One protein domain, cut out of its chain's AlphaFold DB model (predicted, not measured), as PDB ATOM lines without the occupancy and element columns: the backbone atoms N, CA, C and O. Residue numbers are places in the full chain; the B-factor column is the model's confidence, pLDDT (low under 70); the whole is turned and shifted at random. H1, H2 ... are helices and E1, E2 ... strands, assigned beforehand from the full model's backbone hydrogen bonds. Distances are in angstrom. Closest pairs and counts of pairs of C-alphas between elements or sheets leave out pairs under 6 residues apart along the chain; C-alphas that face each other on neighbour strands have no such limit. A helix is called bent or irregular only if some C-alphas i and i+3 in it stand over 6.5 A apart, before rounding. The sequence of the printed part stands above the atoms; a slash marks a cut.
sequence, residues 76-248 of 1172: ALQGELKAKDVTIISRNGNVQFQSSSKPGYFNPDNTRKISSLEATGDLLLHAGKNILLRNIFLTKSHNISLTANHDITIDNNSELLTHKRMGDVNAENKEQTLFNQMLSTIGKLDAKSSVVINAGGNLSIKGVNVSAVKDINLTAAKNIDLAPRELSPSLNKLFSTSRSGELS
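Overview. This is residues 76 to 248 of the 1172 residues of the protein "DUF637 domain-containing protein" of Photorhabdus luminescens (UniProt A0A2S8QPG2). The chain winds in stacked three-sided turns, a solenoid: the flat sheet of E2, E6, E8, E11 and E13 is one wall, the sheet of E3, E7 and E9 the second, and the pairs E1 with E5 and E10 with E12 lie along the third. H1 and H2 lie beyond the corner between the second and third walls, away from the largest sheet, while the long link before H2 first runs along the second wall, where its residues 224 to 225 pair in parallel with residues 203 to 204, and these with residues 152 to 153 of E9. The printed part has 173 residues with two named helices and thirteen named strands, in the order E1 to E9, H1, E10 to E13, H2; neighbour strands are parallel. The class is mixed, with under half of the residues in named elements, and the whole is compact, with a radius of gyration of the C-alphas of 16.4 A and spans of 47 by 34 by 30 A.

Arrangement. The largest sheet runs E2, residues 85 to 90, E6, 123 to 127, E8, 144 to 148, E11, 195 to 199, and E13, 216 to 220. Within hydrogen-bond range are N 88 and O 124, 2.9 A, N 145 and O 123, 2.8 A, N 196 and O 144, 2.8 A, and N 219 and O 197, 2.8 A. The second sheet runs E3, 95 to 98, E7, 131 to 134, and E9, 152 to 155, with N 97 and O 132, and N 133 and O 153, both at 2.9 A. The closest C-alphas of E3 and E6, Val 95 and Ala 127, are 5.7 A apart. E1, 80 to 83, is the parallel neighbour of E5, 116 to 119, with N 118 and O 81 at 2.8 A. E10, 188 to 191, pairs likewise with E12, 209 to 212, with N 191 and O 211 at 2.8 A. E4, 104 to 106, pairs with no named strand. H1, 172 to 185, and H2, 241 to 247, are apart and on neither larger sheet. Every O i to N i+4 pair of H1 is within hydrogen-bond range; H2 has 0 of 3, but 3 of 4 O i to N i+3 pairs.

Along the chain. E2 is 17.0 A long, from C-alpha 85 at (31.898, 47.696, 48.223). E6 and E8 are each 13.6 A, E13 13.5 A, E11 13.4 A and H1 20.3 A. H2 ends with C-alpha 247 at (15.238, 23.089, 43.232); it is irregular, with C-alphas 242 and 245 7.7 A apart.

Size, cuts and confidence. The C-alphas farthest apart, of Val 169 and Ala 221, are 48.9 A apart. The printed part has no cut. The links E9 to H1 and E13 to H2 are long, with 16 and 20 residues. Mean pLDDT of the printed part is 91.4; residues 164 to 173 are under 70.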
ATOM      1  N   ALA A  76      25.304  44.187  31.797       96.00
ATOM      2  CA  ALA A  76      26.521  43.413  31.944       96.00
ATOM      3  C   ALA A  76      26.305  41.988  31.438       96.00
ATOM      4  O   ALA A  76      25.630  41.174  32.071       96.00
ATOM      5  N   LEU A  77      26.904  41.691  30.288       93.38
ATOM      6  CA  LEU A  77      26.934  40.369  29.687       93.38
ATOM      7  C   LEU A  77      28.310  39.747  29.921       93.38
ATOM      8  O   LEU A  77      29.323  40.272  29.457       93.38
ATOM      9  N   GLN A  78      28.346  38.613  30.617       90.75
ATOM     10  CA  GLN A  78      29.572  37.851  30.882       90.75
ATOM     11  C   GLN A  78      30.665  38.649  31.630       90.75
ATOM     12  O   GLN A  78      31.857  38.406  31.435       90.75
ATOM     13  N   GLY A  79      30.271  39.622  32.453       91.00
ATOM     14  CA  GLY A  79      31.190  40.506  33.172       91.00
ATOM     15  C   GLY A  79      31.728  39.905  34.475       91.00
ATOM     16  O   GLY A  79      31.092  39.057  35.086       91.00
ATOM     17  N   GLU A  80      32.893  40.374  34.910       94.62
ATOM     18  CA  GLU A  80      33.462  40.112  36.236       94.62
ATOM     19  C   GLU A  80      33.556  41.446  36.977       94.62
ATOM     20  O   GLU A  80      34.283  42.341  36.548       94.62
ATOM     21  N   LEU A  81      32.788  41.618  38.050       97.44
ATOM     22  CA  LEU A  81      32.815  42.825  38.875       97.44
ATOM     23  C   LEU A  81      33.279  42.447  40.273       97.44
ATOM     24  O   LEU A  81      32.653  41.605  40.911       97.44
ATOM     25  N   LYS A  82      34.347  43.079  40.761       97.56
ATOM     26  CA  LYS A  82      34.961  42.724  42.041       97.56
ATOM     27  C   LYS A  82      35.390  43.950  42.831       97.56
ATOM     28  O   LYS A  82      36.204  44.732  42.345       97.56
ATOM     29  N   ALA A  83      34.876  44.085  44.051       98.38
ATOM     30  CA  ALA A  83      35.313  45.090  45.018       98.38
ATOM     31  C   ALA A  83      34.996  44.676  46.463       98.38
ATOM     32  O   ALA A  83      34.343  43.660  46.716       98.38
ATOM     33  N   LYS A  84      35.452  45.462  47.444       98.06
ATOM     34  CA  LYS A  84      34.892  45.360  48.793       98.06
ATOM     35  C   LYS A  84      33.447  45.855  48.754       98.06
ATOM     36  O   LYS A  84      32.555  45.056  49.010       98.06
ATOM     37  N   ASP A  85      33.225  47.091  48.326       98.44
ATOM     38  CA  ASP A  85      31.898  47.696  48.223       98.44
ATOM     39  C   ASP A  85      31.528  47.923  46.748       98.44
ATOM     40  O   ASP A  85      32.300  48.509  45.982       98.44
ATOM     41  N   VAL A  86      30.350  47.446  46.337       98.69
ATOM     42  CA  VAL A  86      29.842  47.562  44.961       98.69
ATOM     43  C   VAL A  86      28.512  48.304  44.965       98.69
ATOM     44  O   VAL A  86      27.543  47.862  45.579       98.69
ATOM     45  N   THR A  87      28.454  49.422  44.244       98.75
ATOM     46  CA  THR A  87      27.253  50.255  44.091       98.75
ATOM     47  C   THR A  87      26.919  50.435  42.617       98.75
ATOM     48  O   THR A  87      27.725  50.947  41.847       98.75
ATOM     49  N   ILE A  88      25.720  50.035  42.206       98.75
ATOM     50  CA  ILE A  88      25.267  50.136  40.815       98.75
ATOM     51  C   ILE A  88      23.898  50.807  40.794       98.75
ATOM     52  O   ILE A  88      22.948  50.315  41.400       98.75
ATOM     53  N   ILE A  89      23.801  51.934  40.091       98.81
ATOM     54  CA  ILE A  89      22.615  52.788  40.065       98.81
ATOM     55  C   ILE A  89      22.246  53.113  38.620       98.81
ATOM     56  O   ILE A  89      22.958  53.821  37.912       98.81
ATOM     57  N   SER A  90      21.080  52.648  38.196       98.62
ATOM     58  CA  SER A  90      20.405  53.097  36.983       98.62
ATOM     59  C   SER A  90      19.248  54.011  37.382       98.62
ATOM     60  O   SER A  90      18.326  53.562  38.059       98.62
ATOM     61  N   ARG A  91      19.278  55.292  36.991       98.12
ATOM     62  CA  ARG A  91      18.273  56.278  37.436       98.12
ATOM     63  C   ARG A  91      16.890  56.037  36.829       98.12
ATOM     64  O   ARG A  91      15.909  56.016  37.560       98.12
ATOM     65  N   ASN A  92      16.820  55.825  35.514       97.81
ATOM     66  CA  ASN A  92      15.568  55.701  34.751       97.81
ATOM     67  C   ASN A  92      15.439  54.360  34.004       97.81
ATOM     68  O   ASN A  92      14.435  54.113  33.329       97.81
ATOM     69  N   GLY A  93      16.468  53.512  34.056       98.06
ATOM     70  CA  GLY A  93      16.587  52.302  33.245       98.06
ATOM     71  C   GLY A  93      16.633  51.012  34.058       98.06
ATOM     72  O   GLY A  93      16.232  50.953  35.221       98.06
ATOM     73  N   ASN A  94      17.102  49.951  33.402       98.69
ATOM     74  CA  ASN A  94      17.273  48.638  34.014       98.69
ATOM     75  C   ASN A  94      18.714  48.422  34.490       98.69
ATOM     76  O   ASN A  94      19.655  48.960  33.904       98.69
ATOM     77  N   VAL A  95      18.879  47.543  35.477       98.81
ATOM     78  CA  VAL A  95      20.163  46.921  35.820       98.81
ATOM     79  C   VAL A  95      20.080  45.441  35.466       98.81
ATOM     80  O   VAL A  95      19.248  44.711  36.005       98.81
ATOM     81  N   GLN A  96      20.921  44.992  34.542       98.06
ATOM     82  CA  GLN A  96      20.890  43.626  34.031       98.06
ATOM     83  C   GLN A  96      22.274  43.002  34.101       98.06
ATOM     84  O   GLN A  96      23.205  43.486  33.464       98.06
ATOM     85  N   PHE A  97      22.386  41.889  34.816       96.69
ATOM     86  CA  PHE A  97      23.566  41.035  34.821       96.69
ATOM     87  C   PHE A  97      23.174  39.679  34.266       96.69
ATOM     88  O   PHE A  97      22.250  39.041  34.777       96.69
ATOM     89  N   GLN A  98      23.871  39.233  33.223       94.75
ATOM     90  CA  GLN A  98      23.576  37.965  32.565       94.75
ATOM     91  C   GLN A  98      24.855  37.212  32.201       94.75
ATOM     92  O   GLN A  98      25.848  37.797  31.766       94.75
ATOM     93  N   SER A  99      24.808  35.894  32.342       92.25
ATOM     94  CA  SER A  99      25.788  34.980  31.752       92.25
ATOM     95  C   SER A  99      25.285  34.479  30.400       92.25
ATOM     96  O   SER A  99      24.111  34.134  30.265       92.25
ATOM     97  N   SER A 100      26.165  34.421  29.403       87.81
ATOM     98  CA  SER A 100      25.814  34.001  28.044       87.81
ATOM     99  C   SER A 100      25.782  32.480  27.914       87.81
ATOM    100  O   SER A 100      26.757  31.795  28.230       87.81
ATOM    101  N   SER A 101      24.684  31.953  27.371       79.75
ATOM    102  CA  SER A 101      24.569  30.550  26.970       79.75
ATOM    103  C   SER A 101      25.058  30.298  25.537       79.75
ATOM    104  O   SER A 101      25.556  29.205  25.250       79.75
ATOM    105  N   LYS A 102      24.970  31.304  24.651       79.06
ATOM    106  CA  LYS A 102      25.467  31.274  23.265       79.06
ATOM    107  C   LYS A 102      26.048  32.638  22.838       79.06
ATOM    108  O   LYS A 102      25.307  33.618  22.873       79.06
ATOM    109  N   PRO A 103      27.317  32.701  22.386       79.56
ATOM    110  CA  PRO A 103      28.286  31.602  22.387       79.56
ATOM    111  C   PRO A 103      28.571  31.116  23.813       79.56
ATOM    112  O   PRO A 103      28.393  31.849  24.790       79.56
ATOM    113  N   GLY A 104      28.974  29.853  23.938       82.06
ATOM    114  CA  GLY A 104      29.324  29.268  25.225       82.06
ATOM    115  C   GLY A 104      30.695  29.736  25.711       82.06
ATOM    116  O   GLY A 104      31.683  29.453  25.044       82.06
ATOM    117  N   TYR A 105      30.779  30.397  26.870       85.81
ATOM    118  CA  TYR A 105      32.055  30.859  27.435       85.81
ATOM    119  C   TYR A 105      32.678  29.823  28.383       85.81
ATOM    120  O   TYR A 105      32.006  29.310  29.284       85.81
ATOM    121  N   PHE A 106      33.972  29.552  28.210       85.12
ATOM    122  CA  PHE A 106      34.735  28.585  29.004       85.12
ATOM    123  C   PHE A 106      36.075  29.161  29.463       85.12
ATOM    124  O   PHE A 106      36.718  29.910  28.731       85.12
ATOM    125  N   ASN A 107      36.501  28.792  30.665       83.75
ATOM    126  CA  ASN A 107      37.840  29.044  31.184       83.75
ATOM    127  C   ASN A 107      38.859  28.058  30.563       83.75
ATOM    128  O   ASN A 107      38.458  27.037  29.992       83.75
ATOM    129  N   PRO A 108      40.180  28.312  30.679       82.19
ATOM    130  CA  PRO A 108      41.212  27.423  30.134       82.19
ATOM    131  C   PRO A 108      41.196  26.011  30.742       82.19
ATOM    132  O   PRO A 108      41.568  25.054  30.073       82.19
ATOM    133  N   ASP A 109      40.710  25.876  31.978       78.75
ATOM    134  CA  ASP A 109      40.524  24.607  32.699       78.75
ATOM    135  C   ASP A 109      39.262  23.828  32.270       78.75
ATOM    136  O   ASP A 109      38.864  22.865  32.925       78.75
ATOM    137  N   ASN A 110      38.627  24.242  31.170       75.44
ATOM    138  CA  ASN A 110      37.390  23.683  30.633       75.44
ATOM    139  C   ASN A 110      36.145  23.931  31.498       75.44
ATOM    140  O   ASN A 110      35.094  23.392  31.179       75.44
ATOM    141  N   THR A 111      36.190  24.739  32.561       79.88
ATOM    142  CA  THR A 111      34.979  25.094  33.321       79.88
ATOM    143  C   THR A 111      34.171  26.177  32.601       79.88
ATOM    144  O   THR A 111      34.709  27.006  31.869       79.88
ATOM    145  N   ARG A 112      32.842  26.188  32.774       84.19
ATOM    146  CA  ARG A 112      31.980  27.262  32.245       84.19
ATOM    147  C   ARG A 112      32.337  28.581  32.933       84.19
ATOM    148  O   ARG A 112      32.286  28.654  34.159       84.19
ATOM    149  N   LYS A 113      32.622  29.632  32.157       86.81
ATOM    150  CA  LYS A 113      32.769  30.982  32.714       86.81
ATOM    151  C   LYS A 113      31.380  31.534  33.032       86.81
ATOM    152  O   LYS A 113      30.484  31.492  32.189       86.81
ATOM    153  N   ILE A 114      31.214  32.095  34.222       89.94
ATOM    154  CA  ILE A 114      29.963  32.696  34.696       89.94
ATOM    155  C   ILE A 114      30.231  34.181  34.939       89.94
ATOM    156  O   ILE A 114      31.322  34.549  35.367       89.94
ATOM    157  N   SER A 115      29.253  35.028  34.636       92.56
ATOM    158  CA  SER A 115      29.260  36.430  35.040       92.56
ATOM    159  C   SER A 115      29.223  36.516  36.572       92.56
ATOM    160  O   SER A 115      28.407  35.835  37.206       92.56
ATOM    161  N   SER A 116      30.115  37.306  37.171       94.44
ATOM    162  CA  SER A 116      30.272  37.396  38.624       94.44
ATOM    163  C   SER A 116      30.096  38.813  39.157       94.44
ATOM    164  O   SER A 116      30.502  39.801  38.543       94.44
ATOM    165  N   LEU A 117      29.477  38.885  40.334       95.88
ATOM    166  CA  LEU A 117      29.307  40.096  41.122       95.88
ATOM    167  C   LEU A 117      29.851  39.833  42.528       95.88
ATOM    168  O   LEU A 117      29.186  39.256  43.390       95.88
ATOM    169  N   GLU A 118      31.111  40.202  42.723       96.38
ATOM    170  CA  GLU A 118      31.919  39.853  43.884       96.38
ATOM    171  C   GLU A 118      32.103  41.063  44.808       96.38
ATOM    172  O   GLU A 118      33.088  41.797  44.707       96.38
ATOM    173  N   ALA A 119      31.149  41.274  45.716       97.25
ATOM    174  CA  ALA A 119      31.236  42.265  46.788       97.25
ATOM    175  C   ALA A 119      31.485  41.566  48.133       97.25
ATOM    176  O   ALA A 119      30.687  40.717  48.545       97.25
ATOM    177  N   THR A 120      32.577  41.901  48.830       97.19
ATOM    178  CA  THR A 120      32.911  41.296  50.145       97.19
ATOM    179  C   THR A 120      32.411  42.101  51.354       97.19
ATOM    180  O   THR A 120      32.209  41.522  52.434       97.19
ATOM    181  N   GLY A 121      32.225  43.408  51.152       97.88
ATOM    182  CA  GLY A 121      31.490  44.386  51.954       97.88
ATOM    183  C   GLY A 121      30.062  44.515  51.428       97.88
ATOM    184  O   GLY A 121      29.390  43.496  51.293       97.88
ATOM    185  N   ASP A 122      29.578  45.717  51.138       98.12
ATOM    186  CA  ASP A 122      28.177  45.921  50.750       98.12
ATOM    187  C   ASP A 122      27.939  45.795  49.239       98.12
ATOM    188  O   ASP A 122      28.692  46.320  48.416       98.12
ATOM    189  N   LEU A 123      26.848  45.113  48.878       98.56
ATOM    190  CA  LEU A 123      26.321  45.066  47.518       98.56
ATOM    191  C   LEU A 123      25.020  45.865  47.428       98.56
ATOM    192  O   LEU A 123      24.013  45.470  48.019       98.56
ATOM    193  N   LEU A 124      25.024  46.942  46.641       98.69
ATOM    194  CA  LEU A 124      23.854  47.780  46.386       98.69
ATOM    195  C   LEU A 124      23.542  47.840  44.891       98.69
ATOM    196  O   LEU A 124      24.332  48.371  44.108       98.69
ATOM    197  N   LEU A 125      22.356  47.358  44.508       98.75
ATOM    198  CA  LEU A 125      21.793  47.531  43.167       98.75
ATOM    199  C   LEU A 125      20.512  48.367  43.235       98.75
ATOM    200  O   LEU A 125      19.570  48.001  43.940       98.75
ATOM    201  N   HIS A 126      20.451  49.449  42.461       98.75
ATOM    202  CA  HIS A 126      19.264  50.288  42.313       98.75
ATOM    203  C   HIS A 126      18.923  50.483  40.829       98.75
ATOM    204  O   HIS A 126      19.772  50.911  40.047       98.75
ATOM    205  N   ALA A 127      17.681  50.186  40.440       98.81
ATOM    206  CA  ALA A 127      17.155  50.450  39.103       98.81
ATOM    207  C   ALA A 127      15.871  51.297  39.120       98.81
ATOM    208  O   ALA A 127      14.904  50.976  39.813       98.81
ATOM    209  N   GLY A 128      15.810  52.313  38.259       98.56
ATOM    210  CA  GLY A 128      14.591  53.079  37.985       98.56
ATOM    211  C   GLY A 128      13.481  52.266  37.312       98.56
ATOM    212  O   GLY A 128      12.319  52.670  37.331       98.56
ATOM    213  N   LYS A 129      13.823  51.115  36.720       98.62
ATOM    214  CA  LYS A 129      12.895  50.115  36.176       98.62
ATOM    215  C   LYS A 129      13.123  48.761  36.838       98.62
ATOM    216  O   LYS A 129      12.695  48.594  37.974       98.62
ATOM    217  N   ASN A 130      13.763  47.814  36.150       98.75
ATOM    218  CA  ASN A 130      13.880  46.426  36.595       98.75
ATOM    219  C   ASN A 130      15.316  46.057  36.984       98.75
ATOM    220  O   ASN A 130      16.275  46.570  36.400       98.75
ATOM    221  N   ILE A 131      15.448  45.096  37.900       98.88
ATOM    222  CA  ILE A 131      16.698  44.364  38.140       98.88
ATOM    223  C   ILE A 131      16.537  42.937  37.612       98.88
ATOM    224  O   ILE A 131      15.621  42.222  38.018       98.88
ATOM    225  N   LEU A 132      17.455  42.502  36.749       98.19
ATOM    226  CA  LEU A 132      17.555  41.117  36.286       98.19
ATOM    227  C   LEU A 132      18.944  40.561  36.605       98.19
ATOM    228  O   LEU A 132      19.942  41.033  36.063       98.19
ATOM    229  N   LEU A 133      18.994  39.526  37.443       96.88
ATOM    230  CA  LEU A 133      20.195  38.733  37.705       96.88
ATOM    231  C   LEU A 133      19.978  37.334  37.129       96.88
ATOM    232  O   LEU A 133      19.286  36.515  37.733       96.88
ATOM    233  N   ARG A 134      20.541  37.060  35.949       94.44
ATOM    234  CA  ARG A 134      20.377  35.778  35.257       94.44
ATOM    235  C   ARG A 134      21.652  34.952  35.286       94.44
ATOM    236  O   ARG A 134      22.646  35.324  34.662       94.44
ATOM    237  N   ASN A 135      21.586  33.793  35.939       92.81
ATOM    238  CA  ASN A 135      22.689  32.840  36.051       92.81
ATOM    239  C   ASN A 135      23.995  33.515  36.514       92.81
ATOM    240  O   ASN A 135      25.030  33.396  35.857       92.81
ATOM    241  N   ILE A 136      23.921  34.274  37.608       94.00
ATOM    242  CA  ILE A 136      25.039  35.056  38.151       94.00
ATOM    243  C   ILE A 136      25.662  34.337  39.338       94.00
ATOM    244  O   ILE A 136      24.958  33.759  40.171       94.00
ATOM    245  N   PHE A 137      26.989  34.397  39.419       94.44
ATOM    246  CA  PHE A 137      27.722  34.047  40.626       94.44
ATOM    247  C   PHE A 137      27.835  35.276  41.536       94.44
ATOM    248  O   PHE A 137      28.341  36.315  41.115       94.44
ATOM    249  N   LEU A 138      27.375  35.155  42.781       94.25
ATOM    250  CA  LEU A 138      27.531  36.189  43.802       94.25
ATOM    251  C   LEU A 138      28.371  35.646  44.956       94.25
ATOM    252  O   LEU A 138      28.141  34.533  45.434       94.25
ATOM    253  N   THR A 139      29.332  36.438  45.424       93.62
ATOM    254  CA  THR A 139      30.070  36.112  46.650       93.62
ATOM    255  C   THR A 139      29.265  36.482  47.885       93.62
ATOM    256  O   THR A 139      28.357  37.307  47.836       93.62
ATOM    257  N   LYS A 140      29.659  35.930  49.035       96.31
ATOM    258  CA  LYS A 140      29.084  36.311  50.322       96.31
ATOM    259  C   LYS A 140      29.446  37.756  50.697       96.31
ATOM    260  O   LYS A 140      30.574  38.017  51.127       96.31
ATOM    261  N   SER A 141      28.473  38.654  50.595       97.81
ATOM    262  CA  SER A 141      28.588  40.072  50.959       97.81
ATOM    263  C   SER A 141      28.345  40.297  52.455       97.81
ATOM    264  O   SER A 141      27.894  39.407  53.177       97.81
ATOM    265  N   HIS A 142      28.678  41.479  52.968       98.06
ATOM    266  CA  HIS A 142      28.285  41.911  54.305       98.06
ATOM    267  C   HIS A 142      26.778  42.186  54.352       98.06
ATOM    268  O   HIS A 142      26.067  41.451  55.043       98.06
ATOM    269  N   ASN A 143      26.292  43.136  53.549       98.38
ATOM    270  CA  ASN A 143      24.872  43.320  53.251       98.38
ATOM    271  C   ASN A 143      24.597  43.173  51.751       98.38
ATOM    272  O   ASN A 143      25.454  43.467  50.916       98.38
ATOM    273  N   ILE A 144      23.377  42.757  51.418       98.69
ATOM    274  CA  ILE A 144      22.857  42.766  50.046       98.69
ATOM    275  C   ILE A 144      21.591  43.622  50.034       98.69
ATOM    276  O   ILE A 144      20.645  43.321  50.764       98.69
ATOM    277  N   SER A 145      21.567  44.665  49.205       98.69
ATOM    278  CA  SER A 145      20.418  45.551  49.005       98.69
ATOM    279  C   SER A 145      20.080  45.660  47.522       98.69
ATOM    280  O   SER A 145      20.882  46.155  46.727       98.69
ATOM    281  N   LEU A 146      18.891  45.195  47.141       98.81
ATOM    282  CA  LEU A 146      18.375  45.273  45.775       98.81
ATOM    283  C   LEU A 146      17.094  46.108  45.776       98.81
ATOM    284  O   LEU A 146      16.146  45.773  46.482       98.81
ATOM    285  N   THR A 147      17.039  47.185  44.995       98.88
ATOM    286  CA  THR A 147      15.854  48.052  44.900       98.88
ATOM    287  C   THR A 147      15.518  48.369  43.449       98.88
ATOM    288  O   THR A 147      16.366  48.837  42.692       98.88
ATOM    289  N   ALA A 148      14.271  48.139  43.053       98.75
ATOM    290  CA  ALA A 148      13.786  48.452  41.716       98.75
ATOM    291  C   ALA A 148      12.396  49.085  41.791       98.75
ATOM    292  O   ALA A 148      11.548  48.602  42.540       98.75
ATOM    293  N   ASN A 149      12.122  50.116  40.991       98.62
ATOM    294  CA  ASN A 149      10.774  50.708  40.943       98.62
ATOM    295  C   ASN A 149       9.747  49.795  40.246       98.62
ATOM    296  O   ASN A 149       8.547  50.018  40.370       98.62
ATOM    297  N   HIS A 150      10.204  48.789  39.495       98.56
ATOM    298  CA  HIS A 150       9.373  47.762  38.869       98.56
ATOM    299  C   HIS A 150       9.811  46.371  39.359       98.56
ATOM    300  O   HIS A 150       9.859  46.133  40.568       98.56
ATOM    301  N   ASP A 151      10.094  45.434  38.456       98.81
ATOM    302  CA  ASP A 151      10.298  44.034  38.801       98.81
ATOM    303  C   ASP A 151      11.754  43.740  39.204       98.81
ATOM    304  O   ASP A 151      12.711  44.270  38.631       98.81
ATOM    305  N   ILE A 152      11.927  42.831  40.166       98.88
ATOM    306  CA  ILE A 152      13.213  42.199  40.479       98.88
ATOM    307  C   ILE A 152      13.098  40.715  40.155       98.88
ATOM    308  O   ILE A 152      12.248  40.010  40.698       98.88
ATOM    309  N   THR A 153      13.971  40.228  39.278       98.44
ATOM    310  CA  THR A 153      14.020  38.819  38.882       98.44
ATOM    311  C   THR A 153      15.419  38.256  39.085       98.44
ATOM    312  O   THR A 153      16.390  38.749  38.509       98.44
ATOM    313  N   ILE A 154      15.508  37.188  39.875       96.19
ATOM    314  CA  ILE A 154      16.709  36.364  40.014       96.19
ATOM    315  C   ILE A 154      16.423  35.029  39.332       96.19
ATOM    316  O   ILE A 154      15.710  34.180  39.863       96.19
ATOM    317  N   ASP A 155      16.958  34.880  38.125       91.19
ATOM    318  CA  ASP A 155      16.656  33.789  37.204       91.19
ATOM    319  C   ASP A 155      17.846  32.832  37.095       91.19
ATOM    320  O   ASP A 155      18.855  33.133  36.454       91.19
ATOM    321  N   ASN A 156      17.732  31.660  37.715       88.06
ATOM    322  CA  ASN A 156      18.708  30.581  37.574       88.06
ATOM    323  C   ASN A 156      18.131  29.517  36.645       88.06
ATOM    324  O   ASN A 156      17.749  28.440  37.087       88.06
ATOM    325  N   ASN A 157      17.999  29.813  35.359       87.44
ATOM    326  CA  ASN A 157      17.406  28.881  34.400       87.44
ATOM    327  C   ASN A 157      18.364  27.735  34.013       87.44
ATOM    328  O   ASN A 157      19.510  27.654  34.456       87.44
ATOM    329  N   SER A 158      17.900  26.797  33.189       87.75
ATOM    330  CA  SER A 158      18.681  25.612  32.811       87.75
ATOM    331  C   SER A 158      19.782  25.847  31.769       87.75
ATOM    332  O   SER A 158      20.511  24.906  31.457       87.75
ATOM    333  N   GLU A 159      19.921  27.054  31.209       84.69
ATOM    334  CA  GLU A 159      20.749  27.294  30.017       84.69
ATOM    335  C   GLU A 159      22.243  27.015  30.226       84.69
ATOM    336  O   GLU A 159      22.920  26.574  29.299       84.69
ATOM    337  N   LEU A 160      22.761  27.235  31.439       84.88
ATOM    338  CA  LEU A 160      24.175  26.993  31.751       84.88
ATOM    339  C   LEU A 160      24.454  25.621  32.366       84.88
ATOM    340  O   LEU A 160      25.619  25.263  32.530       84.88
ATOM    341  N   LEU A 161      23.413  24.853  32.706       85.44
ATOM    342  CA  LEU A 161      23.569  23.576  33.408       85.44
ATOM    343  C   LEU A 161      24.191  22.491  32.523       85.44
ATOM    344  O   LEU A 161      24.838  21.582  33.035       85.44
ATOM    345  N   THR A 162      24.016  22.573  31.201       74.75
ATOM    346  CA  THR A 162      24.626  21.615  30.274       74.75
ATOM    347  C   THR A 162      26.061  21.995  29.930       74.75
ATOM    348  O   THR A 162      26.340  23.116  29.480       74.75
ATOM    349  N   HIS A 163      26.954  21.016  30.050       70.81
ATOM    350  CA  HIS A 163      28.367  21.152  29.737       70.81
ATOM    351  C   HIS A 163      28.712  20.444  28.418       70.81
ATOM    352  O   HIS A 163      29.291  19.362  28.404       70.81
ATOM    353  N   LYS A 164      28.311  21.048  27.295       66.69
ATOM    354  CA  LYS A 164      28.680  20.577  25.954       66.69
ATOM    355  C   LYS A 164      29.644  21.575  25.330       66.69
ATOM    356  O   LYS A 164      29.255  22.729  25.144       66.69
ATOM    357  N   ARG A 165      30.872  21.116  25.081       69.56
ATOM    358  CA  ARG A 165      31.934  21.841  24.383       69.56
ATOM    359  C   ARG A 165      32.228  21.138  23.050       69.56
ATOM    360  O   ARG A 165      32.150  19.912  22.965       69.56
ATOM    361  N   MET A 166      32.536  21.884  22.001       61.28
ATOM    362  CA  MET A 166      32.784  21.386  20.657       61.28
ATOM    363  C   MET A 166      34.087  20.580  20.654       61.28
ATOM    364  O   MET A 166      35.131  21.071  21.074       61.28
ATOM    365  N   GLY A 167      34.014  19.320  20.217       61.81
ATOM    366  CA  GLY A 167      35.146  18.384  20.246       61.81
ATOM    367  C   GLY A 167      35.391  17.697  21.597       61.81
ATOM    368  O   GLY A 167      36.246  16.819  21.665       61.81
ATOM    369  N   ASP A 168      34.640  18.034  22.652       65.88
ATOM    370  CA  ASP A 168      34.759  17.385  23.961       65.88
ATOM    371  C   ASP A 168      33.884  16.121  24.007       65.88
ATOM    372  O   ASP A 168      32.656  16.184  24.108       65.88
ATOM    373  N   VAL A 169      34.524  14.953  23.912       57.03
ATOM    374  CA  VAL A 169      33.878  13.647  24.110       57.03
ATOM    375  C   VAL A 169      33.870  13.353  25.613       57.03
ATOM    376  O   VAL A 169      34.647  12.545  26.116       57.03
ATOM    377  N   ASN A 170      33.043  14.075  26.370       58.59
ATOM    378  CA  ASN A 170      32.977  13.882  27.818       58.59
ATOM    379  C   ASN A 170      32.442  12.481  28.159       58.59
ATOM    380  O   ASN A 170      31.374  12.085  27.696       58.59
ATOM    381  N   ALA A 171      33.155  11.748  29.022       61.00
ATOM    382  CA  ALA A 171      32.607  10.566  29.686       61.00
ATOM    383  C   ALA A 171      31.406  10.978  30.561       61.00
ATOM    384  O   ALA A 171      31.478  12.004  31.243       61.00
ATOM    385  N   GLU A 172      30.334  10.177  30.589       64.44
ATOM    386  CA  GLU A 172      29.068  10.496  31.287       64.44
ATOM    387  C   GLU A 172      29.274  10.965  32.747       64.44
ATOM    388  O   GLU A 172      28.640  11.919  33.204       64.44
ATOM    389  N   ASN A 173      30.244  10.383  33.462       67.75
ATOM    390  CA  ASN A 173      30.587  10.755  34.843       67.75
ATOM    391  C   ASN A 173      31.107  12.202  34.992       67.75
ATOM    392  O   ASN A 173      30.851  12.866  36.002       67.75
ATOM    393  N   LYS A 174      31.832  12.714  33.991       79.25
ATOM    394  CA  LYS A 174      32.368  14.083  33.990       79.25
ATOM    395  C   LYS A 174      31.258  15.102  33.717       79.25
ATOM    396  O   LYS A 174      31.220  16.141  34.374       79.25
ATOM    397  N   GLU A 175      30.305  14.778  32.840       80.12
ATOM    398  CA  GLU A 175      29.127  15.620  32.575       80.12
ATOM    399  C   GLU A 175      28.242  15.758  33.827       80.12
ATOM    400  O   GLU A 175      27.870  16.873  34.196       80.12
ATOM    401  N   GLN A 176      27.985  14.656  34.544       86.00
ATOM    402  CA  GLN A 176      27.219  14.671  35.797       86.00
ATOM    403  C   GLN A 176      27.879  15.534  36.886       86.00
ATOM    404  O   GLN A 176      27.190  16.261  37.611       86.00
ATOM    405  N   THR A 177      29.208  15.470  37.004       86.62
ATOM    406  CA  THR A 177      29.976  16.250  37.986       86.62
ATOM    407  C   THR A 177      29.888  17.748  37.693       86.62
ATOM    408  O   THR A 177      29.551  18.531  38.580       86.62
ATOM    409  N   LEU A 178      30.112  18.143  36.436       83.81
ATOM    410  CA  LEU A 178      30.051  19.543  36.007       83.81
ATOM    411  C   LEU A 178      28.631  20.114  36.109       83.81
ATOM    412  O   LEU A 178      28.457  21.259  36.527       83.81
ATOM    413  N   PHE A 179      27.617  19.301  35.800       88.38
ATOM    414  CA  PHE A 179      26.214  19.646  36.020       88.38
ATOM    415  C   PHE A 179      25.934  19.941  37.501       88.38
ATOM    416  O   PHE A 179      25.399  21.001  37.825       88.38
ATOM    417  N   ASN A 180      26.331  19.040  38.410       89.69
ATOM    418  CA  ASN A 180      26.109  19.210  39.850       89.69
ATOM    419  C   ASN A 180      26.855  20.432  40.403       89.69
ATOM    420  O   ASN A 180      26.290  21.191  41.192       89.69
ATOM    421  N   GLN A 181      28.094  20.654  39.954       87.50
ATOM    422  CA  GLN A 181      28.864  21.842  40.312       87.50
ATOM    423  C   GLN A 181      28.107  23.107  39.894       87.50
ATOM    424  O   GLN A 181      27.810  23.939  40.749       87.50
ATOM    425  N   MET A 182      27.705  23.220  38.623       87.06
ATOM    426  CA  MET A 182      26.983  24.392  38.119       87.06
ATOM    427  C   MET A 182      25.643  24.609  38.828       87.06
ATOM    428  O   MET A 182      25.328  25.740  39.200       87.06
ATOM    429  N   LEU A 183      24.872  23.541  39.060       89.62
ATOM    430  CA  LEU A 183      23.600  23.598  39.786       89.62
ATOM    431  C   LEU A 183      23.771  24.237  41.172       89.62
ATOM    432  O   LEU A 183      22.908  25.000  41.596       89.62
ATOM    433  N   SER A 184      24.895  23.961  41.842       87.94
ATOM    434  CA  SER A 184      25.210  24.467  43.182       87.94
ATOM    435  C   SER A 184      25.874  25.853  43.220       87.94
ATOM    436  O   SER A 184      25.876  26.493  44.277       87.94
ATOM    437  N   THR A 185      26.471  26.314  42.116       87.12
ATOM    438  CA  THR A 185      27.266  27.556  42.070       87.12
ATOM    439  C   THR A 185      26.397  28.808  41.970       87.12
ATOM    440  O   THR A 185      26.711  29.819  42.595       87.12
ATOM    441  N   ILE A 186      25.314  28.754  41.192       87.25
ATOM    442  CA  ILE A 186      24.430  29.901  40.931       87.25
ATOM    443  C   ILE A 186      23.192  29.889  41.833       87.25
ATOM    444  O   ILE A 186      22.835  28.864  42.412       87.25
ATOM    445  N   GLY A 187      22.525  31.038  41.948       86.44
ATOM    446  CA  GLY A 187      21.291  31.165  42.725       86.44
ATOM    447  C   GLY A 187      21.498  31.223  44.229       86.44
ATOM    448  O   GLY A 187      20.677  30.705  44.982       86.44
ATOM    449  N   LYS A 188      22.593  31.852  44.662       93.50
ATOM    450  CA  LYS A 188      22.896  32.107  46.070       93.50
ATOM    451  C   LYS A 188      22.944  33.606  46.344       93.50
ATOM    452  O   LYS A 188      23.568  34.353  45.597       93.50
ATOM    453  N   LEU A 189      22.296  34.019  47.426       96.38
ATOM    454  CA  LEU A 189      22.373  35.356  48.004       96.38
ATOM    455  C   LEU A 189      22.763  35.214  49.474       96.38
ATOM    456  O   LEU A 189      21.899  35.028  50.329       96.38
ATOM    457  N   ASP A 190      24.060  35.283  49.757       96.62
ATOM    458  CA  ASP A 190      24.592  35.063  51.100       96.62
ATOM    459  C   ASP A 190      25.095  36.378  51.711       96.62
ATOM    460  O   ASP A 190      25.977  37.032  51.157       96.62
ATOM    461  N   ALA A 191      24.584  36.736  52.889       98.31
ATOM    462  CA  ALA A 191      24.974  37.934  53.627       98.31
ATOM    463  C   ALA A 191      25.556  37.602  55.014       98.31
ATOM    464  O   ALA A 191      25.053  36.744  55.746       98.31
ATOM    465  N   LYS A 192      26.628  38.302  55.417       98.44
ATOM    466  CA  LYS A 192      27.193  38.238  56.784       98.44
ATOM    467  C   LYS A 192      26.367  39.035  57.798       98.44
ATOM    468  O   LYS A 192      26.569  38.856  58.992       98.44
ATOM    469  N   SER A 193      25.478  39.903  57.331       98.44
ATOM    470  CA  SER A 193      24.538  40.674  58.137       98.44
ATOM    471  C   SER A 193      23.122  40.436  57.612       98.44
ATOM    472  O   SER A 193      22.504  39.470  58.063       98.44
ATOM    473  N   SER A 194      22.640  41.209  56.632       98.69
ATOM    474  CA  SER A 194      21.240  41.143  56.185       98.69
ATOM    475  C   SER A 194      21.071  41.198  54.664       98.69
ATOM    476  O   SER A 194      21.930  41.705  53.940       98.69
ATOM    477  N   VAL A 195      19.927  40.696  54.195       98.88
ATOM    478  CA  VAL A 195      19.460  40.811  52.805       98.88
ATOM    479  C   VAL A 195      18.180  41.645  52.779       98.88
ATOM    480  O   VAL A 195      17.235  41.351  53.512       98.88
ATOM    481  N   VAL A 196      18.133  42.666  51.924       98.88
ATOM    482  CA  VAL A 196      16.953  43.506  51.682       98.88
ATOM    483  C   VAL A 196      16.674  43.554  50.184       98.88
ATOM    484  O   VAL A 196      17.548  43.903  49.393       98.88
ATOM    485  N   ILE A 197      15.455  43.197  49.784       98.88
ATOM    486  CA  ILE A 197      15.015  43.238  48.388       98.88
ATOM    487  C   ILE A 197      13.670  43.953  48.317       98.88
ATOM    488  O   ILE A 197      12.701  43.482  48.906       98.88
ATOM    489  N   ASN A 198      13.615  45.054  47.568       98.75
ATOM    490  CA  ASN A 198      12.433  45.899  47.426       98.75
ATOM    491  C   ASN A 198      12.062  46.067  45.947       98.75
ATOM    492  O   ASN A 198      12.767  46.747  45.200       98.75
ATOM    493  N   ALA A 199      10.950  45.466  45.530       98.75
ATOM    494  CA  ALA A 199      10.414  45.580  44.176       98.75
ATOM    495  C   ALA A 199       9.137  46.439  44.152       98.75
ATOM    496  O   ALA A 199       8.139  46.113  44.794       98.75
ATOM    497  N   GLY A 200       9.112  47.510  43.361       98.50
ATOM    498  CA  GLY A 200       7.894  48.290  43.099       98.50
ATOM    499  C   GLY A 200       6.884  47.568  42.193       98.50
ATOM    500  O   GLY A 200       5.754  48.018  42.029       98.50
ATOM    501  N   GLY A 201       7.270  46.427  41.619       98.50
ATOM    502  CA  GLY A 201       6.425  45.489  40.885       98.50
ATOM    503  C   GLY A 201       6.414  44.112  41.547       98.50
ATOM    504  O   GLY A 201       5.994  43.960  42.694       98.50
ATOM    505  N   ASN A 202       6.828  43.093  40.800       98.81
ATOM    506  CA  ASN A 202       6.938  41.707  41.238       98.81
ATOM    507  C   ASN A 202       8.369  41.374  41.677       98.81
ATOM    508  O   ASN A 202       9.344  41.862  41.105       98.81
ATOM    509  N   LEU A 203       8.486  40.463  42.638       98.81
ATOM    510  CA  LEU A 203       9.739  39.832  43.030       98.81
ATOM    511  C   LEU A 203       9.690  38.343  42.681       98.81
ATOM    512  O   LEU A 203       8.865  37.603  43.211       98.81
ATOM    513  N   SER A 204      10.599  37.894  41.820       98.38
ATOM    514  CA  SER A 204      10.746  36.487  41.440       98.38
ATOM    515  C   SER A 204      12.113  35.965  41.872       98.38
ATOM    516  O   SER A 204      13.142  36.424  41.370       98.38
ATOM    517  N   ILE A 205      12.128  35.011  42.810       96.12
ATOM    518  CA  ILE A 205      13.344  34.360  43.325       96.12
ATOM    519  C   ILE A 205      13.199  32.834  43.299       96.12
ATOM    520  O   ILE A 205      13.334  32.137  44.312       96.12
ATOM    521  N   LYS A 206      12.905  32.311  42.108       94.12
ATOM    522  CA  LYS A 206      12.633  30.890  41.890       94.12
ATOM    523  C   LYS A 206      13.877  30.017  42.072       94.12
ATOM    524  O   LYS A 206      14.890  30.210  41.400       94.12
ATOM    525  N   GLY A 207      13.795  29.045  42.977       93.38
ATOM    526  CA  GLY A 207      14.886  28.141  43.350       93.38
ATOM    527  C   GLY A 207      16.163  28.832  43.828       93.38
ATOM    528  O   GLY A 207      17.260  28.323  43.601       93.38
ATOM    529  N   VAL A 208      16.034  30.007  44.451       95.94
ATOM    530  CA  VAL A 208      17.162  30.768  45.009       95.94
ATOM    531  C   VAL A 208      17.375  30.383  46.472       95.94
ATOM    532  O   VAL A 208      16.424  30.301  47.252       95.94
ATOM    533  N   ASN A 209      18.635  30.195  46.859       97.12
ATOM    534  CA  ASN A 209      19.058  30.083  48.249       97.12
ATOM    535  C   ASN A 209      19.453  31.476  48.770       97.12
ATOM    536  O   ASN A 209      20.458  32.037  48.340       97.12
ATOM    537  N   VAL A 210      18.677  32.030  49.695       98.44
ATOM    538  CA  VAL A 210      18.953  33.303  50.373       98.44
ATOM    539  C   VAL A 210      19.345  33.007  51.816       98.44
ATOM    540  O   VAL A 210      18.569  32.397  52.555       98.44
ATOM    541  N   SER A 211      20.533  33.434  52.242       98.50
ATOM    542  CA  SER A 211      20.994  33.252  53.617       98.50
ATOM    543  C   SER A 211      21.517  34.547  54.233       98.50
ATOM    544  O   SER A 211      22.246  35.311  53.603       98.50
ATOM    545  N   ALA A 212      21.151  34.800  55.488       98.69
ATOM    546  CA  ALA A 212      21.617  35.954  56.249       98.69
ATOM    547  C   ALA A 212      21.905  35.572  57.704       98.69
ATOM    548  O   ALA A 212      21.166  34.806  58.327       98.69
ATOM    549  N   VAL A 213      22.970  36.130  58.282       98.50
ATOM    550  CA  VAL A 213      23.281  35.931  59.712       98.50
ATOM    551  C   VAL A 213      22.260  36.637  60.607       98.50
ATOM    552  O   VAL A 213      21.953  36.129  61.682       98.50
ATOM    553  N   LYS A 214      21.719  37.779  60.170       98.44
ATOM    554  CA  LYS A 214      20.668  38.526  60.865       98.44
ATOM    555  C   LYS A 214      19.338  38.370  60.141       98.44
ATOM    556  O   LYS A 214      18.649  37.390  60.400       98.44
ATOM    557  N   ASP A 215      18.975  39.295  59.257       98.69
ATOM    558  CA  ASP A 215      17.601  39.419  58.766       98.69
ATOM    559  C   ASP A 215      17.498  39.274  57.242       98.69
ATOM    560  O   ASP A 215      18.397  39.672  56.496       98.69
ATOM    561  N   ILE A 216      16.371  38.733  56.780       98.94
ATOM    562  CA  ILE A 216      15.965  38.740  55.370       98.94
ATOM    563  C   ILE A 216      14.652  39.517  55.263       98.94
ATOM    564  O   ILE A 216      13.652  39.125  55.861       98.94
ATOM    565  N   ASN A 217      14.643  40.591  54.476       98.88
ATOM    566  CA  ASN A 217      13.454  41.387  54.182       98.88
ATOM    567  C   ASN A 217      13.183  41.374  52.678       98.88
ATOM    568  O   ASN A 217      13.987  41.879  51.895       98.88
ATOM    569  N   LEU A 218      12.048  40.806  52.283       98.88
ATOM    570  CA  LEU A 218      11.584  40.756  50.903       98.88
ATOM    571  C   LEU A 218      10.282  41.541  50.794       98.88
ATOM    572  O   LEU A 218       9.302  41.198  51.457       98.88
ATOM    573  N   THR A 219      10.258  42.572  49.956       98.81
ATOM    574  CA  THR A 219       9.060  43.374  49.711       98.81
ATOM    575  C   THR A 219       8.763  43.496  48.220       98.81
ATOM    576  O   THR A 219       9.669  43.668  47.400       98.81
ATOM    577  N   ALA A 220       7.484  43.385  47.861       98.75
ATOM    578  CA  ALA A 220       7.000  43.620  46.507       98.75
ATOM    579  C   ALA A 220       5.648  44.341  46.533       98.75
ATOM    580  O   ALA A 220       4.759  43.960  47.293       98.75
ATOM    581  N   ALA A 221       5.447  45.342  45.674       98.31
ATOM    582  CA  ALA A 221       4.145  46.011  45.572       98.31
ATOM    583  C   ALA A 221       3.071  45.127  44.908       98.31
ATOM    584  O   ALA A 221       1.878  45.355  45.094       98.31
ATOM    585  N   LYS A 222       3.485  44.124  44.120       98.38
ATOM    586  CA  LYS A 222       2.600  43.137  43.487       98.38
ATOM    587  C   LYS A 222       2.831  41.759  44.079       98.38
ATOM    588  O   LYS A 222       2.365  41.536  45.180       98.38
ATOM    589  N   ASN A 223       3.483  40.838  43.370       98.69
ATOM    590  CA  ASN A 223       3.591  39.439  43.789       98.69
ATOM    591  C   ASN A 223       5.017  39.077  44.212       98.69
ATOM    592  O   ASN A 223       5.977  39.581  43.630       98.69
ATOM    593  N   ILE A 224       5.143  38.142  45.158       98.88
ATOM    594  CA  ILE A 224       6.398  37.457  45.489       98.88
ATOM    595  C   ILE A 224       6.274  35.987  45.078       98.88
ATOM    596  O   ILE A 224       5.370  35.287  45.539       98.88
ATOM    597  N   ASP A 225       7.186  35.516  44.228       98.56
ATOM    598  CA  ASP A 225       7.245  34.132  43.748       98.56
ATOM    599  C   ASP A 225       8.516  33.419  44.242       98.56
ATOM    600  O   ASP A 225       9.645  33.796  43.910       98.56
ATOM    601  N   LEU A 226       8.302  32.381  45.053       98.12
ATOM    602  CA  LEU A 226       9.302  31.498  45.660       98.12
ATOM    603  C   LEU A 226       9.194  30.064  45.109       98.12
ATOM    604  O   LEU A 226       9.542  29.105  45.803       98.12
ATOM    605  N   ALA A 227       8.632  29.890  43.910       95.81
ATOM    606  CA  ALA A 227       8.500  28.581  43.287       95.81
ATOM    607  C   ALA A 227       9.869  27.910  43.036       95.81
ATOM    608  O   ALA A 227      10.907  28.574  43.005       95.81
ATOM    609  N   PRO A 228       9.906  26.586  42.827       95.06
ATOM    610  CA  PRO A 228      11.144  25.885  42.526       95.06
ATOM    611  C   PRO A 228      11.766  26.346  41.202       95.06
ATOM    612  O   PRO A 228      11.067  26.801  40.293       95.06
ATOM    613  N   ARG A 229      13.081  26.163  41.069       92.94
ATOM    614  CA  ARG A 229      13.805  26.307  39.804       92.94
ATOM    615  C   ARG A 229      13.211  25.360  38.766       92.94
ATOM    616  O   ARG A 229      13.122  24.154  38.987       92.94
ATOM    617  N   GLU A 230      12.865  25.904  37.611       88.69
ATOM    618  CA  GLU A 230      12.376  25.117  36.485       88.69
ATOM    619  C   GLU A 230      13.567  24.532  35.710       88.69
ATOM    620  O   GLU A 230      14.517  25.239  35.359       88.69
ATOM    621  N   LEU A 231      13.534  23.220  35.459       88.38
ATOM    622  CA  LEU A 231      14.525  22.522  34.642       88.38
ATOM    623  C   LEU A 231      13.906  22.088  33.313       88.38
ATOM    624  O   LEU A 231      12.773  21.614  33.266       88.38
ATOM    625  N   SER A 232      14.680  22.197  32.231       84.94
ATOM    626  CA  SER A 232      14.300  21.628  30.936       84.94
ATOM    627  C   SER A 232      14.171  20.096  31.026       84.94
ATOM    628  O   SER A 232      15.083  19.458  31.562       84.94
ATOM    629  N   PRO A 233      13.144  19.472  30.409       79.94
ATOM    630  CA  PRO A 233      13.006  18.012  30.336       79.94
ATOM    631  C   PRO A 233      14.229  17.290  29.749       79.94
ATOM    632  O   PRO A 233      14.472  16.119  30.038       79.94
ATOM    633  N   SER A 234      15.043  17.986  28.944       80.25
ATOM    634  CA  SER A 234      16.297  17.446  28.404       80.25
ATOM    635  C   SER A 234      17.327  17.086  29.484       80.25
ATOM    636  O   SER A 234      18.252  16.327  29.204       80.25
ATOM    637  N   LEU A 235      17.187  17.626  30.700       85.56
ATOM    638  CA  LEU A 235      18.094  17.402  31.829       85.56
ATOM    639  C   LEU A 235      17.717  16.197  32.698       85.56
ATOM    640  O   LEU A 235      18.476  15.867  33.602       85.56
ATOM    641  N   ASN A 236      16.619  15.491  32.407       81.56
ATOM    642  CA  ASN A 236      16.169  14.342  33.210       81.56
ATOM    643  C   ASN A 236      17.222  13.220  33.319       81.56
ATOM    644  O   ASN A 236      17.203  12.449  34.272       81.56
ATOM    645  N   LYS A 237      18.168  13.134  32.368       83.12
ATOM    646  CA  LYS A 237      19.309  12.203  32.442       83.12
ATOM    647  C   LYS A 237      20.328  12.573  33.527       83.12
ATOM    648  O   LYS A 237      20.947  11.680  34.085       83.12
ATOM    649  N   LEU A 238      20.502  13.869  33.791       86.44
ATOM    650  CA  LEU A 238      21.491  14.420  34.729       86.44
ATOM    651  C   LEU A 238      20.869  14.802  36.084       86.44
ATOM    652  O   LEU A 238      21.580  15.031  37.063       86.44
ATOM    653  N   PHE A 239      19.537  14.879  36.154       89.38
ATOM    654  CA  PHE A 239      18.799  15.237  37.358       89.38
ATOM    655  C   PHE A 239      17.622  14.286  37.579       89.38
ATOM    656  O   PHE A 239      16.584  14.387  36.928       89.38
ATOM    657  N   SER A 240      17.789  13.358  38.524       87.62
ATOM    658  CA  SER A 240      16.706  12.476  38.963       87.62
ATOM    659  C   SER A 240      15.600  13.284  39.643       87.62
ATOM    660  O   SER A 240      15.884  14.148  40.473       87.62
ATOM    661  N   THR A 241      14.337  12.950  39.379       86.38
ATOM    662  CA  THR A 241      13.176  13.567  40.045       86.38
ATOM    663  C   THR A 241      13.203  13.401  41.563       86.38
ATOM    664  O   THR A 241      12.678  14.255  42.272       86.38
ATOM    665  N   SER A 242      13.876  12.369  42.082       87.00
ATOM    666  CA  SER A 242      14.094  12.178  43.523       87.00
ATOM    667  C   SER A 242      14.836  13.349  44.189       87.00
ATOM    668  O   SER A 242      14.669  13.587  45.383       87.00
ATOM    669  N   ARG A 243      15.605  14.124  43.410       90.88
ATOM    670  CA  ARG A 243      16.369  15.296  43.859       90.88
ATOM    671  C   ARG A 243      15.593  16.607  43.777       90.88
ATOM    672  O   ARG A 243      16.150  17.649  44.103       90.88
ATOM    673  N   SER A 244      14.315  16.592  43.381       91.62
ATOM    674  CA  SER A 244      13.516  17.810  43.138       91.62
ATOM    675  C   SER A 244      13.513  18.808  44.307       91.62
ATOM    676  O   SER A 244      13.339  20.004  44.090       91.62
ATOM    677  N   GLY A 245      13.775  18.355  45.539       91.62
ATOM    678  CA  GLY A 245      13.912  19.223  46.709       91.62
ATOM    679  C   GLY A 245      15.056  20.237  46.593       91.62
ATOM    680  O   GLY A 245      14.932  21.344  47.119       91.62
ATOM    681  N   GLU A 246      16.127  19.911  45.861       92.94
ATOM    682  CA  GLU A 246      17.264  20.804  45.587       92.94
ATOM    683  C   GLU A 246      16.873  22.040  44.764       92.94
ATOM    684  O   GLU A 246      17.583  23.041  44.797       92.94
ATOM    685  N   LEU A 247      15.739  21.990  44.058       94.00
ATOM    686  CA  LEU A 247      15.238  23.089  43.232       94.00
ATOM    687  C   LEU A 247      14.406  24.101  44.021       94.00
ATOM    688  O   LEU A 247      14.059  25.143  43.477       94.00
ATOM    689  N   SER A 248      14.052  23.808  45.272       96.12
ATOM    690  CA  SER A 248      13.190  24.674  46.083       96.12
ATOM    691  C   SER A 248      13.888  25.984  46.448       96.12
ATOM    692  O   SER A 248      15.075  25.978  46.778       96.12
TER     693      SER A 248